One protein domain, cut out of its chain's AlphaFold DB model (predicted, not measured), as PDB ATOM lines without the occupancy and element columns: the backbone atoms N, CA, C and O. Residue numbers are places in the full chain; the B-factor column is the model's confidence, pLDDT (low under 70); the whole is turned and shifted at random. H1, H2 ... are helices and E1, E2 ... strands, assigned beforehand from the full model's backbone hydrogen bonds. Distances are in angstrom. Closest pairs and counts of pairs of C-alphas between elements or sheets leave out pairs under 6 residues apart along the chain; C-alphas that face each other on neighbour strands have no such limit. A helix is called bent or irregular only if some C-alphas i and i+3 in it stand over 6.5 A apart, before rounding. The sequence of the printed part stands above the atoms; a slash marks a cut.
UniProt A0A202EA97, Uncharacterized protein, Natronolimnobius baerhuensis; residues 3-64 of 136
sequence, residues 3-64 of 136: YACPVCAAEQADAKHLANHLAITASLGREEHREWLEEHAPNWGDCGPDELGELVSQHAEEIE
ATOM      1  N   TYR A   3       1.063 -23.274  20.537       92.56
ATOM      2  CA  TYR A   3       2.015 -22.814  21.540       92.56
ATOM      3  C   TYR A   3       3.207 -23.757  21.616       92.56
ATOM      4  O   TYR A   3       3.042 -24.977  21.559       92.56
ATOM      5  N   ALA A   4       4.404 -23.205  21.779       93.50
ATOM      6  CA  ALA A   4       5.585 -23.997  22.086       93.50
ATOM      7  C   ALA A   4       5.681 -24.227  23.599       93.50
ATOM      8  O   ALA A   4       5.550 -23.296  24.395       93.50
ATOM      9  N   CYS A   5       5.932 -25.470  24.012       94.81
ATOM     10  CA  CYS A   5       6.198 -25.770  25.414       94.81
ATOM     11  C   CYS A   5       7.465 -25.023  25.881       94.81
ATOM     12  O   CYS A   5       8.530 -25.246  25.303       94.81
ATOM     13  N   PRO A   6       7.410 -24.200  26.943       92.69
ATOM     14  CA  PRO A   6       8.550 -23.389  27.383       92.69
ATOM     15  C   PRO A   6       9.722 -24.220  27.930       92.69
ATOM     16  O   PRO A   6      10.836 -23.716  28.036       92.69
ATOM     17  N   VAL A   7       9.489 -25.497  28.256       94.31
ATOM     18  CA  VAL A   7      10.506 -26.388  28.834       94.31
ATOM     19  C   VAL A   7      11.204 -27.237  27.770       94.31
ATOM     20  O   VAL A   7      12.423 -27.372  27.782       94.31
ATOM     21  N   CYS A   8      10.449 -27.833  26.843       95.00
ATOM     22  CA  CYS A   8      11.000 -28.760  25.843       95.00
ATOM     23  C   CYS A   8      10.833 -28.305  24.388       95.00
ATOM     24  O   CYS A   8      11.189 -29.057  23.482       95.00
ATOM     25  N   ALA A   9      10.287 -27.107  24.161       92.19
ATOM     26  CA  ALA A   9       9.988 -26.534  22.848       92.19
ATOM     27  C   ALA A   9       9.039 -27.376  21.970       92.19
ATOM     28  O   ALA A   9       8.931 -27.137  20.771       92.19
ATOM     29  N   ALA A  10       8.333 -28.358  22.543       91.31
ATOM     30  CA  ALA A  10       7.368 -29.166  21.805       91.31
ATOM     31  C   ALA A  10       6.166 -28.322  21.361       91.31
ATOM     32  O   ALA A  10       5.524 -27.677  22.190       91.31
ATOM     33  N   GLU A  11       5.832 -28.388  20.075       92.44
ATOM     34  CA  GLU A  11       4.707 -27.671  19.473       92.44
ATOM     35  C   GLU A  11       3.368 -28.278  19.916       92.44
ATOM     36  O   GLU A  11       3.163 -29.491  19.840       92.44
ATOM     37  N   GLN A  12       2.452 -27.435  20.386       91.62
ATOM     38  CA  GLN A  12       1.125 -27.816  20.869       91.62
ATOM     39  C   GLN A  12       0.054 -27.117  20.040       91.62
ATOM     40  O   GLN A  12       0.182 -25.937  19.716       91.62
ATOM     41  N   ALA A  13      -1.015 -27.841  19.710       90.62
ATOM     42  CA  ALA A  13      -2.062 -27.349  18.813       90.62
ATOM     43  C   ALA A  13      -2.808 -26.120  19.364       90.62
ATOM     44  O   ALA A  13      -3.158 -25.216  18.604       90.62
ATOM     45  N   ASP A  14      -3.026 -26.088  20.681       91.38
ATOM     46  CA  ASP A  14      -3.691 -25.003  21.399       91.38
ATOM     47  C   ASP A  14      -3.309 -24.988  22.890       91.38
ATOM     48  O   ASP A  14      -2.590 -25.862  23.384       91.38
ATOM     49  N   ALA A  15      -3.804 -23.976  23.608       93.31
ATOM     50  CA  ALA A  15      -3.524 -23.752  25.024       93.31
ATOM     51  C   ALA A  15      -3.920 -24.942  25.918       93.31
ATOM     52  O   ALA A  15      -3.217 -25.257  26.879       93.31
ATOM     53  N   LYS A  16      -5.005 -25.653  25.590       94.62
ATOM     54  CA  LYS A  16      -5.453 -26.832  26.342       94.62
ATOM     55  C   LYS A  16      -4.517 -28.015  26.115       94.62
ATOM     56  O   LYS A  16      -4.198 -28.740  27.059       94.62
ATOM     57  N   HIS A  17      -4.039 -28.210  24.885       94.56
ATOM     58  CA  HIS A  17      -3.010 -29.214  24.598       94.56
ATOM     59  C   HIS A  17      -1.698 -28.909  25.328       94.56
ATOM     60  O   HIS A  17      -1.107 -29.822  25.907       94.56
ATOM     61  N   LEU A  18      -1.297 -27.637  25.396       94.38
ATOM     62  CA  LEU A  18      -0.143 -27.213  26.187       94.38
ATOM     63  C   LEU A  18      -0.313 -27.516  27.681       94.38
ATOM     64  O   LEU A  18       0.585 -28.106  28.287       94.38
ATOM     65  N   ALA A  19      -1.466 -27.186  28.262       95.75
ATOM     66  CA  ALA A  19      -1.769 -27.502  29.656       95.75
ATOM     67  C   ALA A  19      -1.691 -29.006  29.943       95.75
ATOM     68  O   ALA A  19      -1.028 -29.430  30.890       95.75
ATOM     69  N   ASN A  20      -2.306 -29.827  29.088       94.88
ATOM     70  CA  ASN A  20      -2.269 -31.282  29.225       94.88
ATOM     71  C   ASN A  20      -0.844 -31.836  29.102       94.88
ATOM     72  O   ASN A  20      -0.448 -32.693  29.892       94.88
ATOM     73  N   HIS A  21      -0.064 -31.340  28.139       96.44
ATOM     74  CA  HIS A  21       1.331 -31.733  27.965       96.44
ATOM     75  C   HIS A  21       2.145 -31.464  29.237       96.44
ATOM     76  O   HIS A  21       2.829 -32.368  29.721       96.44
ATOM     77  N   LEU A  22       2.035 -30.261  29.809       94.81
ATOM     78  CA  LEU A  22       2.737 -29.882  31.036       94.81
ATOM     79  C   LEU A  22       2.284 -30.729  32.236       94.81
ATOM     80  O   LEU A  22       3.126 -31.332  32.905       94.81
ATOM     81  N   ALA A  23       0.973 -30.847  32.467       94.44
ATOM     82  CA  ALA A  23       0.419 -31.563  33.616       94.44
ATOM     83  C   ALA A  23       0.766 -33.062  33.601       94.44
ATOM     84  O   ALA A  23       1.212 -33.610  34.614       94.44
ATOM     85  N   ILE A  24       0.627 -33.734  32.451       94.75
ATOM     86  CA  ILE A  24       0.982 -35.156  32.312       94.75
ATOM     87  C   ILE A  24       2.489 -35.334  32.490       94.75
ATOM     88  O   ILE A  24       2.928 -36.222  33.218       94.75
ATOM     89  N   THR A  25       3.301 -34.480  31.867       95.00
ATOM     90  CA  THR A  25       4.761 -34.618  31.903       95.00
ATOM     91  C   THR A  25       5.332 -34.372  33.304       95.00
ATOM     92  O   THR A  25       6.211 -35.119  33.745       95.00
ATOM     93  N   ALA A  26       4.781 -33.406  34.044       94.25
ATOM     94  CA  ALA A  26       5.104 -33.183  35.453       94.25
ATOM     95  C   ALA A  26       4.658 -34.361  36.342       94.25
ATOM     96  O   ALA A  26       5.415 -34.814  37.212       94.25
ATOM     97  N   SER A  27       3.467 -34.915  36.074       92.06
ATOM     98  CA  SER A  27       2.929 -36.094  36.774       92.06
ATOM     99  C   SER A  27       3.765 -37.355  36.533       92.06
ATOM    100  O   SER A  27       3.917 -38.178  37.432       92.06
ATOM    101  N   LEU A  28       4.369 -37.491  35.348       94.56
ATOM    102  CA  LEU A  28       5.273 -38.592  34.995       94.56
ATOM    103  C   LEU A  28       6.667 -38.484  35.630       94.56
ATOM    104  O   LEU A  28       7.510 -39.348  35.390       94.56
ATOM    105  N   GLY A  29       6.933 -37.451  36.431       90.25
ATOM    106  CA  GLY A  29       8.197 -37.345  37.153       90.25
ATOM    107  C   GLY A  29       9.250 -36.458  36.500       90.25
ATOM    108  O   GLY A  29      10.382 -36.454  36.974       90.25
ATOM    109  N   ARG A  30       8.933 -35.718  35.428       92.88
ATOM    110  CA  ARG A  30       9.915 -34.820  34.804       92.88
ATOM    111  C   ARG A  30      10.018 -33.520  35.594       92.88
ATOM    112  O   ARG A  30       9.150 -32.659  35.476       92.88
ATOM    113  N   GLU A  31      11.083 -33.405  36.381       92.19
ATOM    114  CA  GLU A  31      11.290 -32.305  37.331       92.19
ATOM    115  C   GLU A  31      11.262 -30.939  36.649       92.19
ATOM    116  O   GLU A  31      10.485 -30.103  37.078       92.19
ATOM    117  N   GLU A  32      11.914 -30.768  35.497       95.12
ATOM    118  CA  GLU A  32      11.884 -29.505  34.735       95.12
ATOM    119  C   GLU A  32      10.458 -28.990  34.448       95.12
ATOM    120  O   GLU A  32      10.183 -27.797  34.532       95.12
ATOM    121  N   HIS A  33       9.520 -29.888  34.113       96.00
ATOM    122  CA  HIS A  33       8.132 -29.495  33.827       96.00
ATOM    123  C   HIS A  33       7.358 -29.206  35.112       96.00
ATOM    124  O   HIS A  33       6.464 -28.363  35.116       96.00
ATOM    125  N   ARG A  34       7.696 -29.909  36.198       92.75
ATOM    126  CA  ARG A  34       7.091 -29.685  37.508       92.75
ATOM    127  C   ARG A  34       7.566 -28.371  38.115       92.75
ATOM    128  O   ARG A  34       6.723 -27.594  38.525       92.75
ATOM    129  N   GLU A  35       8.867 -28.115  38.136       94.88
ATOM    130  CA  GLU A  35       9.457 -26.880  38.664       94.88
ATOM    131  C   GLU A  35       8.911 -25.661  37.924       94.88
ATOM    132  O   GLU A  35       8.489 -24.688  38.547       94.88
ATOM    133  N   TRP A  36       8.814 -25.752  36.594       95.25
ATOM    134  CA  TRP A  36       8.215 -24.690  35.795       95.25
ATOM    135  C   TRP A  36       6.749 -24.431  36.177       95.25
ATOM    136  O   TRP A  36       6.352 -23.275  36.346       95.25
ATOM    137  N   LEU A  37       5.953 -25.495  36.354       93.75
ATOM    138  CA  LEU A  37       4.564 -25.388  36.807       93.75
ATOM    139  C   LEU A  37       4.455 -24.871  38.245       93.75
ATOM    140  O   LEU A  37       3.566 -24.083  38.525       93.75
ATOM    141  N   GLU A  38       5.335 -25.272  39.157       92.50
ATOM    142  CA  GLU A  38       5.332 -24.789  40.541       92.50
ATOM    143  C   GLU A  38       5.666 -23.290  40.626       92.50
ATOM    144  O   GLU A  38       5.101 -22.588  41.466       92.50
ATOM    145  N   GLU A  39       6.524 -22.783  39.735       93.38
ATOM    146  CA  GLU A  39       6.862 -21.357  39.648       93.38
ATOM    147  C   GLU A  39       5.731 -20.518  39.030       93.38
ATOM    148  O   GLU A  39       5.374 -19.467  39.566       93.38
ATOM    149  N   HIS A  40       5.148 -20.977  37.918       91.00
ATOM    150  CA  HIS A  40       4.199 -20.183  37.124       91.00
ATOM    151  C   HIS A  40       2.728 -20.450  37.469       91.00
ATOM    152  O   HIS A  40       1.876 -19.579  37.299       91.00
ATOM    153  N   ALA A  41       2.412 -21.646  37.958       90.38
ATOM    154  CA  ALA A  41       1.057 -22.095  38.254       90.38
ATOM    155  C   ALA A  41       1.044 -23.036  39.477       90.38
ATOM    156  O   ALA A  41       0.701 -24.206  39.344       90.38
ATOM    157  N   PRO A  42       1.362 -22.563  40.696       88.56
ATOM    158  CA  PRO A  42       1.510 -23.423  41.880       88.56
ATOM    159  C   PRO A  42       0.261 -24.249  42.236       88.56
ATOM    160  O   PRO A  42       0.379 -25.289  42.873       88.56
ATOM    161  N   ASN A  43      -0.929 -23.822  41.793       90.12
ATOM    162  CA  ASN A  43      -2.195 -24.539  41.989       90.12
ATOM    163  C   ASN A  43      -2.606 -25.389  40.769       90.12
ATOM    164  O   ASN A  43      -3.775 -25.736  40.632       90.12
ATOM    165  N   TRP A  44      -1.674 -25.721  39.868       92.19
ATOM    166  CA  TRP A  44      -1.969 -26.446  38.624       92.19
ATOM    167  C   TRP A  44      -2.680 -27.787  38.846       92.19
ATOM    168  O   TRP A  44      -3.443 -28.212  37.985       92.19
ATOM    169  N   GLY A  45      -2.451 -28.442  39.990       88.75
ATOM    170  CA  GLY A  45      -3.091 -29.711  40.342       88.75
ATOM    171  C   GLY A  45      -4.595 -29.602  40.617       88.75
ATOM    172  O   GLY A  45      -5.304 -30.598  40.485       88.75
ATOM    173  N   ASP A  46      -5.080 -28.410  40.966       90.94
ATOM    174  CA  ASP A  46      -6.499 -28.121  41.199       90.94
ATOM    175  C   ASP A  46      -7.177 -27.482  39.974       90.94
ATOM    176  O   ASP A  46      -8.403 -27.385  39.926       90.94
ATOM    177  N   CYS A  47      -6.395 -27.049  38.979       91.25
ATOM    178  CA  CYS A  47      -6.896 -26.410  37.767       91.25
ATOM    179  C   CYS A  47      -7.356 -27.436  36.726       91.25
ATOM    180  O   CYS A  47      -6.686 -28.438  36.456       91.25
ATOM    181  N   GLY A  48      -8.472 -27.139  36.063       90.19
ATOM    182  CA  GLY A  48      -8.868 -27.864  34.860       90.19
ATOM    183  C   GLY A  48      -7.942 -27.566  33.668       90.19
ATOM    184  O   GLY A  48      -7.225 -26.565  33.667       90.19
ATOM    185  N   PRO A  49      -7.984 -28.383  32.598       90.06
ATOM    186  CA  PRO A  49      -7.166 -28.173  31.398       90.06
ATOM    187  C   PRO A  49      -7.364 -26.807  30.730       90.06
ATOM    188  O   PRO A  49      -6.419 -26.244  30.187       90.06
ATOM    189  N   ASP A  50      -8.590 -26.283  30.753       92.50
ATOM    190  CA  ASP A  50      -8.928 -24.993  30.151       92.50
ATOM    191  C   ASP A  50      -8.375 -23.827  30.997       92.50
ATOM    192  O   ASP A  50      -7.677 -22.966  30.470       92.50
ATOM    193  N   GLU A  51      -8.579 -23.862  32.319       92.62
ATOM    194  CA  GLU A  51      -8.056 -22.857  33.262       92.62
ATOM    195  C   GLU A  51      -6.523 -22.838  33.281       92.62
ATOM    196  O   GLU A  51      -5.896 -21.778  33.239       92.62
ATOM    197  N   LEU A  52      -5.902 -24.023  33.306       93.06
ATOM    198  CA  LEU A  52      -4.452 -24.143  33.242       93.06
ATOM    199  C   LEU A  52      -3.933 -23.647  31.889       93.06
ATOM    200  O   LEU A  52      -2.911 -22.971  31.855       93.06
ATOM    201  N   GLY A  53      -4.650 -23.924  30.796       92.44
ATOM    202  CA  GLY A  53      -4.322 -23.453  29.450       92.44
ATOM    203  C   GLY A  53      -4.238 -21.933  29.361       92.44
ATOM    204  O   GLY A  53      -3.265 -21.397  28.829       92.44
ATOM    205  N   GLU A  54      -5.215 -21.229  29.927       92.12
ATOM    206  CA  GLU A  54      -5.220 -19.762  29.981       92.12
ATOM    207  C   GLU A  54      -4.038 -19.201  30.782       92.12
ATOM    208  O   GLU A  54      -3.469 -18.178  30.403       92.12
ATOM    209  N   LEU A  55      -3.627 -19.868  31.862       91.88
ATOM    210  CA  LEU A  55      -2.460 -19.463  32.650       91.88
ATOM    211  C   LEU A  55      -1.152 -19.697  31.887       91.88
ATOM    212  O   LEU A  55      -0.344 -18.783  31.745       91.88
ATOM    213  N   VAL A  56      -0.939 -20.908  31.367       91.94
ATOM    214  CA  VAL A  56       0.342 -21.280  30.747       91.94
ATOM    215  C   VAL A  56       0.547 -20.639  29.374       91.94
ATOM    216  O   VAL A  56       1.684 -20.357  29.005       91.94
ATOM    217  N   SER A  57      -0.530 -20.350  28.636       90.81
ATOM    218  CA  SER A  57      -0.454 -19.664  27.335       90.81
ATOM    219  C   SER A  57       0.078 -18.233  27.434       90.81
ATOM    220  O   SER A  57       0.709 -17.769  26.493       90.81
ATOM    221  N   GLN A  58      -0.082 -17.558  28.578       90.44
ATOM    222  CA  GLN A  58       0.497 -16.225  28.815       90.44
ATOM    223  C   GLN A  58       2.030 -16.243  28.908       90.44
ATOM    224  O   GLN A  58       2.674 -15.210  28.730       90.44
ATOM    225  N   HIS A  59       2.608 -17.407  29.212       90.38
ATOM    226  CA  HIS A  59       4.049 -17.602  29.376       90.38
ATOM    227  C   HIS A  59       4.685 -18.387  28.225       90.38
ATOM    228  O   HIS A  59       5.910 -18.484  28.155       90.38
ATOM    229  N   ALA A  60       3.872 -18.965  27.344       89.44
ATOM    230  CA  ALA A  60       4.333 -19.752  26.215       89.44
ATOM    231  C   ALA A  60       4.427 -18.900  24.948       89.44
ATOM    232  O   ALA A  60       3.633 -17.990  24.725       89.44
ATOM    233  N   GLU A  61       5.399 -19.222  24.099       88.38
ATOM    234  CA  GLU A  61       5.530 -18.576  22.798       88.38
ATOM    235  C   GLU A  61       4.388 -19.030  21.883       88.38
ATOM    236  O   GLU A  61       4.216 -20.228  21.631       88.38
ATOM    237  N   GLU A  62       3.598 -18.065  21.406       88.94
ATOM    238  CA  GLU A  62       2.603 -18.283  20.362       88.94
ATOM    239  C   GLU A  62       3.312 -18.603  19.051       88.94
ATOM    240  O   GLU A  62       4.101 -17.809  18.537       88.94
ATOM    241  N   ILE A  63       3.000 -19.769  18.500       87.44
ATOM    242  CA  ILE A  63       3.548 -20.225  17.230       87.44
ATOM    243  C   ILE A  63       2.423 -20.403  16.222       87.44
ATOM    244  O   ILE A  63       1.302 -20.825  16.541       87.44
ATOM    245  N   GLU A  64       2.741 -20.113  14.964       77.12
ATOM    246  CA  GLU A  64       1.912 -20.543  13.850       77.12
ATOM    247  C   GLU A  64       2.077 -22.053  13.710       77.12
ATOM    248  O   GLU A  64       2.892 -22.550  12.933       77.12
TER     249      GLU A  64
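AT A GLANCE: This is residues 3 to 64 of the 136 residues of an uncharacterized protein of Natronolimnobius baerhuensis (UniProt A0A202EA97). Three helices pack into a small, compact cluster, with H1 at its core: H3 crosses the first part of H1 at nearly a right angle, and H2 folds back steeply over the last part of H1, so that the three centres make a triangle. Before H1 a looped stretch of 12 residues, 3 to 14, has no named element, and after H3 the printed part ends in a short strand, E1, near one end of the longest axis. The printed part has 62 residues with three named helices and one named strand, in the order H1, H2, H3, E1; the class is mostly helix, and E1 pairs with no named strand. The whole is compact and rounded, with a radius of gyration of the C-alphas of 10.1 A and spans of 28 by 21 by 17 A.

HOW THE PARTS SIT: From Tyr 3 the printed part runs through residues 3 to 14, whose C-alphas lie 7 to 12 A from the mean of all C-alphas; residues 3 to 4 and 11 to 12 are strand in runs too short to bear a name. H1, residues 15 to 27, follows and is the longest helix. H2, residues 31 to 40, touches H1, and the closest C-alphas of the two are those of Ala 26 and Arg 34, 4.5 A apart. H1 touches H2 with residues 22 to 27 alone. H1 and H2 stand at a steep tilt of 54 degrees and run opposite ways, with their centres 11.2 A apart. H3, residues 49 to 57, touches H1 as well, with 20 pairs of C-alphas within 8 A; the closest are those of Ala 15 and Gly 53, 4.5 A apart. H1 touches H3 with residues 15 to 20 alone, and the lines of H1 and H3 are about perpendicular, at 83 degrees. H2 and H3 are close but not clearly touching: their closest C-alphas, those of His 40 and Val 56, are 7.5 A apart. H2 and H3 are also about perpendicular, at 84 degrees. E1, residues 61 to 63, meets H3 only through their link, and it is apart from H1 and from H2. In H1, H2 and H3 every pair of O i and N i+4 is within hydrogen-bond range.

IN THESE COORDINATES: H1 begins at C-alpha 15, at (-3.524, -23.752, 25.024), and ends at C-alpha 27, at (2.929, -36.094, 36.774), a length of 18.2 A. H2 runs from Glu 31 to His 40 and measures 14.0 A from first to last C-alpha. H3 runs from Pro 49 to Ser 57 and measures 11.6 A. E1 runs from Glu 61 to Ile 63, 6.1 A, and its last C-alpha stands at (3.548, -20.225, 17.230). None of the three helices is bent or irregular.

THE WHOLE: The two C-alphas farthest apart are those of Asp 46 and Glu 64, at 29.6 A, while the first and last printed C-alphas, those of Tyr 3 and Glu 64, are 8.0 A apart. The printed part has no cut. The links from H1 to H2 and from H3 to E1 are tight, with 3 residues each; the link from H2 to H3, with 8 residues, is short, and no link between named elements is long. The mean pLDDT of the printed part is 92.2, and no printed residue is under 70. Of the named elements, H1 has a mean of 95 and E1 a mean of 88.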